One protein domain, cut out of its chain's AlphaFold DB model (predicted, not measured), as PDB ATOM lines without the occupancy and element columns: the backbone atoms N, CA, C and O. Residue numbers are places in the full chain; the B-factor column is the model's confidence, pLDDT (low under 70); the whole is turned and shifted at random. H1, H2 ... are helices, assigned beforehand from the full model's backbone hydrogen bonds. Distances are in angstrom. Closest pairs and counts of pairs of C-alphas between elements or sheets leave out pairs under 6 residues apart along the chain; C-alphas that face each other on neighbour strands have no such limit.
ATOM      1  N   ALA A  22      37.925  42.234 -33.779       92.88
ATOM      2  CA  ALA A  22      37.947  41.432 -34.998       92.88
ATOM      3  C   ALA A  22      36.574  40.817 -35.309       92.88
ATOM      4  O   ALA A  22      36.127  40.859 -36.454       92.88
ATOM      5  N   GLN A  23      35.889  40.276 -34.297       94.25
ATOM      6  CA  GLN A  23      34.531  39.756 -34.464       94.25
ATOM      7  C   GLN A  23      33.539  40.874 -34.787       94.25
ATOM      8  O   GLN A  23      32.717  40.692 -35.681       94.25
ATOM      9  N   ALA A  24      33.652  42.032 -34.131       93.50
ATOM     10  CA  ALA A  24      32.784  43.179 -34.389       93.50
ATOM     11  C   ALA A  24      32.916  43.685 -35.837       93.50
ATOM     12  O   ALA A  24      31.928  43.816 -36.556       93.50
ATOM     13  N   SER A  25      34.152  43.892 -36.303       94.75
ATOM     14  CA  SER A  25      34.434  44.303 -37.686       94.75
ATOM     15  C   SER A  25      33.905  43.291 -38.710       94.75
ATOM     16  O   SER A  25      33.343  43.656 -39.750       94.75
ATOM     17  N   TYR A  26      34.032  41.998 -38.395       94.62
ATOM     18  CA  TYR A  26      33.556  40.946 -39.278       94.62
ATOM     19  C   TYR A  26      32.027  40.865 -39.329       94.62
ATOM     20  O   TYR A  26      31.467  40.811 -40.423       94.62
ATOM     21  N   LEU A  27      31.344  40.945 -38.182       94.94
ATOM     22  CA  LEU A  27      29.882  41.027 -38.110       94.94
ATOM     23  C   LEU A  27      29.339  42.216 -38.894       94.94
ATOM     24  O   LEU A  27      28.401  42.048 -39.670       94.94
ATOM     25  N   LYS A  28      29.962  43.389 -38.759       94.19
ATOM     26  CA  LYS A  28      29.579  44.578 -39.521       94.19
ATOM     27  C   LYS A  28      29.661  44.329 -41.028       94.19
ATOM     28  O   LYS A  28      28.682  44.538 -41.739       94.19
ATOM     29  N   THR A  29      30.781  43.782 -41.496       95.38
ATOM     30  CA  THR A  29      30.967  43.434 -42.914       95.38
ATOM     31  C   THR A  29      29.911  42.436 -43.398       95.38
ATOM     32  O   THR A  29      29.328  42.605 -44.467       95.38
ATOM     33  N   LEU A  30      29.638  41.394 -42.610       95.00
ATOM     34  CA  LEU A  30      28.633  40.394 -42.960       95.00
ATOM     35  C   LEU A  30      27.209  40.965 -42.938       95.00
ATOM     36  O   LEU A  30      26.389  40.561 -43.755       95.00
ATOM     37  N   SER A  31      26.910  41.905 -42.039       94.19
ATOM     38  CA  SER A  31      25.611  42.584 -41.987       94.19
ATOM     39  C   SER A  31      25.352  43.404 -43.248       94.19
ATOM     40  O   SER A  31      24.288  43.273 -43.851       94.19
ATOM     41  N   GLU A  32      26.366  44.128 -43.728       94.00
ATOM     42  CA  GLU A  32      26.311  44.873 -44.986       94.00
ATOM     43  C   GLU A  32      26.119  43.928 -46.183       94.00
ATOM     44  O   GLU A  32      25.262  44.174 -47.031       94.00
ATOM     45  N   GLN A  33      26.852  42.808 -46.227       93.00
ATOM     46  CA  GLN A  33      26.736  41.812 -47.303       93.00
ATOM     47  C   GLN A  33      25.390  41.080 -47.306       93.00
ATOM     48  O   GLN A  33      24.832  40.818 -48.369       93.00
ATOM     49  N   ALA A  34      24.854  40.763 -46.127       91.62
ATOM     50  CA  ALA A  34      23.549  40.127 -45.974       91.62
ATOM     51  C   ALA A  34      22.378  41.120 -46.108       91.62
ATOM     52  O   ALA A  34      21.222  40.697 -46.069       91.62
ATOM     53  N   GLY A  35      22.647  42.428 -46.212       92.81
ATOM     54  CA  GLY A  35      21.618  43.471 -46.209       92.81
ATOM     55  C   GLY A  35      20.800  43.517 -44.911       92.81
ATOM     56  O   GLY A  35      19.613  43.843 -44.938       92.81
ATOM     57  N   ARG A  36      21.407  43.144 -43.778       91.88
ATOM     58  CA  ARG A  36      20.780  43.087 -42.448       91.88
ATOM     59  C   ARG A  36      21.312  44.213 -41.550       91.88
ATOM     60  O   ARG A  36      22.413  44.703 -41.785       91.88
ATOM     61  N   PRO A  37      20.563  44.619 -40.508       92.56
ATOM     62  CA  PRO A  37      21.065  45.554 -39.502       92.56
ATOM     63  C   PRO A  37      22.338  45.043 -38.819       92.56
ATOM     64  O   PRO A  37      22.512  43.832 -38.671       92.56
ATOM     65  N   ASP A  38      23.190  45.974 -38.390       91.75
ATOM     66  CA  ASP A  38      24.427  45.684 -37.665       91.75
ATOM     67  C   ASP A  38      24.107  45.043 -36.299       91.75
ATOM     68  O   ASP A  38      23.517  45.711 -35.447       91.75
ATOM     69  N   PRO A  39      24.473  43.767 -36.067       90.19
ATOM     70  CA  PRO A  39      24.163  43.074 -34.822       90.19
ATOM     71  C   PRO A  39      25.158  43.398 -33.700       90.19
ATOM     72  O   PRO A  39      24.962  42.953 -32.573       90.19
ATOM     73  N   THR A  40      26.242  44.140 -33.962       89.12
ATOM     74  CA  THR A  40      27.303  44.381 -32.966       89.12
ATOM     75  C   THR A  40      26.819  45.120 -31.719       89.12
ATOM     76  O   THR A  40      27.440  44.992 -30.667       89.12
ATOM     77  N   THR A  41      25.700  45.847 -31.796       85.94
ATOM     78  CA  THR A  41      25.072  46.508 -30.640       85.94
ATOM     79  C   THR A  41      24.374  45.536 -29.693       85.94
ATOM     80  O   THR A  41      24.246  45.834 -28.505       85.94
ATOM     81  N   ASP A  42      23.933  44.388 -30.208       85.56
ATOM     82  CA  ASP A  42      23.188  43.374 -29.456       85.56
ATOM     83  C   ASP A  42      24.108  42.290 -28.875       85.56
ATOM     84  O   ASP A  42      23.691  41.497 -28.033       85.56
ATOM     85  N   VAL A  43      25.376  42.273 -29.294       86.69
ATOM     86  CA  VAL A  43      26.363  41.259 -28.923       86.69
ATOM     87  C   VAL A  43      27.292  41.771 -27.844       86.69
ATOM     88  O   VAL A  43      27.971  42.783 -28.010       86.69
ATOM     89  N   ARG A  44      27.377  41.030 -26.740       85.12
ATOM     90  CA  ARG A  44      28.249  41.384 -25.614       85.12
ATOM     91  C   ARG A  44      29.450  40.458 -25.530       85.12
ATOM     92  O   ARG A  44      30.528  40.906 -25.144       85.12
ATOM     93  N   THR A  45      29.265  39.196 -25.901       90.81
ATOM     94  CA  THR A  45      30.249  38.139 -25.673       90.81
ATOM     95  C   THR A  45      30.836  37.576 -26.965       90.81
ATOM     96  O   THR A  45      30.238  37.624 -28.043       90.81
ATOM     97  N   LYS A  46      32.031  36.998 -26.862       89.06
ATOM     98  CA  LYS A  46      32.730  36.317 -27.953       89.06
ATOM     99  C   LYS A  46      31.934  35.120 -28.473       89.06
ATOM    100  O   LYS A  46      31.967  34.859 -29.681       89.06
ATOM    101  N   ALA A  47      31.250  34.387 -27.594       88.88
ATOM    102  CA  ALA A  47      30.398  33.262 -27.968       88.88
ATOM    103  C   ALA A  47      29.203  33.726 -28.806       88.88
ATOM    104  O   ALA A  47      29.016  33.221 -29.913       88.88
ATOM    105  N   GLU A  48      28.458  34.731 -28.338       90.69
ATOM    106  CA  GLU A  48      27.349  35.334 -29.093       90.69
ATOM    107  C   GLU A  48      27.821  35.857 -30.454       90.69
ATOM    108  O   GLU A  48      27.199  35.578 -31.480       90.69
ATOM    109  N   ALA A  49      28.970  36.540 -30.482       92.56
ATOM    110  CA  ALA A  49      29.546  37.048 -31.719       92.56
ATOM    111  C   ALA A  49      29.848  35.922 -32.716       92.56
ATOM    112  O   ALA A  49      29.589  36.059 -33.908       92.56
ATOM    113  N   SER A  50      30.377  34.795 -32.232       91.06
ATOM    114  CA  SER A  50      30.714  33.643 -33.075       91.06
ATOM    115  C   SER A  50      29.466  32.987 -33.668       91.06
ATOM    116  O   SER A  50      29.460  32.668 -34.853       91.06
ATOM    117  N   VAL A  51      28.395  32.848 -32.878       91.00
ATOM    118  CA  VAL A  51      27.104  32.321 -33.352       91.00
ATOM    119  C   VAL A  51      26.526  33.211 -34.451       91.00
ATOM    120  O   VAL A  51      26.155  32.722 -35.518       91.00
ATOM    121  N   LEU A  52      26.514  34.528 -34.239       92.81
ATOM    122  CA  LEU A  52      25.991  35.468 -35.230       92.81
ATOM    123  C   LEU A  52      26.852  35.531 -36.490       92.81
ATOM    124  O   LEU A  52      26.308  35.665 -37.582       92.81
ATOM    125  N   ILE A  53      28.174  35.386 -36.380       93.25
ATOM    126  CA  ILE A  53      29.051  35.295 -37.553       93.25
ATOM    127  C   ILE A  53      28.612  34.136 -38.454       93.25
ATOM    128  O   ILE A  53      28.493  34.323 -39.665       93.25
ATOM    129  N   ASP A  54      28.336  32.965 -37.883       91.88
ATOM    130  CA  ASP A  54      27.897  31.803 -38.658       91.88
ATOM    131  C   ASP A  54      26.496  32.002 -39.257       91.88
ATOM    132  O   ASP A  54      26.270  31.665 -40.423       91.88
ATOM    133  N   GLU A  55      25.563  32.606 -38.516       92.50
ATOM    134  CA  GLU A  55      24.236  32.951 -39.043       92.50
ATOM    135  C   GLU A  55      24.311  33.935 -40.214       92.50
ATOM    136  O   GLU A  55      23.667  33.741 -41.250       92.50
ATOM    137  N   PHE A  56      25.099  34.998 -40.067       93.88
ATOM    138  CA  PHE A  56      25.222  36.034 -41.083       93.88
ATOM    139  C   PHE A  56      26.018  35.560 -42.299       93.88
ATOM    140  O   PHE A  56      25.656  35.920 -43.415       93.88
ATOM    141  N   ARG A  57      27.035  34.705 -42.128       92.19
ATOM    142  CA  ARG A  57      27.714  34.032 -43.249       92.19
ATOM    143  C   ARG A  57      26.730  33.253 -44.109       92.19
ATOM    144  O   ARG A  57      26.695  33.447 -45.322       92.19
ATOM    145  N   ARG A  58      25.871  32.449 -43.477       91.06
ATOM    146  CA  ARG A  58      24.820  31.698 -44.179       91.06
ATOM    147  C   ARG A  58      23.831  32.625 -44.878       91.06
ATOM    148  O   ARG A  58      23.483  32.371 -46.027       91.06
ATOM    149  N   ALA A  59      23.415  33.707 -44.219       89.56
ATOM    150  CA  ALA A  59      22.515  34.702 -44.809       89.56
ATOM    151  C   ALA A  59      23.144  35.442 -46.006       89.56
ATOM    152  O   ALA A  59      22.451  35.723 -46.977       89.56
ATOM    153  N   ALA A  60      24.452  35.709 -45.961       90.44
ATOM    154  CA  ALA A  60      25.220  36.308 -47.051       90.44
ATOM    155  C   ALA A  60      25.569  35.312 -48.178       90.44
ATOM    156  O   ALA A  60      26.174  35.702 -49.174       90.44
ATOM    157  N   GLY A  61      25.219  34.026 -48.038       89.56
ATOM    158  CA  GLY A  61      25.549  32.985 -49.017       89.56
ATOM    159  C   GLY A  61      27.020  32.555 -49.008       89.56
ATOM    160  O   GLY A  61      27.487  31.956 -49.975       89.56
TER     161      GLY A  61
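This is residues 22 to 61 of the 63 residues of an uncharacterized protein of Bradyrhizobium sp. (strain ORS 278) (UniProt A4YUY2). Two helices, H1 and H2, lie side by side and run the same way, and the link between them, residues 35 to 45, folds back from the end of H1 to the beginning of H2. The printed part has 40 residues with two named helices, H1 then H2, and no named strand; its class is all helix. It is compact, with a radius of gyration of the C-alphas of 8.7 A, and only just elongated, spanning 24 by 16 by 15 A.

Find C-alpha 22 at (37.947, 41.432, -34.998); from there H1, residues 22 to 34, runs 18.2 A to Ala 34. Go on to C-alpha 46 at (32.730, 36.317, -27.953), where H2, residues 46 to 59, begins; it runs 19.8 A to C-alpha 59 at (22.515, 34.702, -44.809).

H1 and H2 touch, and their closest C-alphas, those of Ala 34 and Ala 59, are 5.6 A apart. They run the same way at a shallow tilt of 23 degrees. In H1 and H2 every O i to N i+4 pair is within hydrogen-bond range.

The two C-alphas farthest apart, those of Arg 44 and Gly 61, are 25.0 A apart. The printed part has no cut. The link from H1 to H2 is long, with 11 residues. The mean pLDDT of the printed part is 91.6, and no printed residue is under 70.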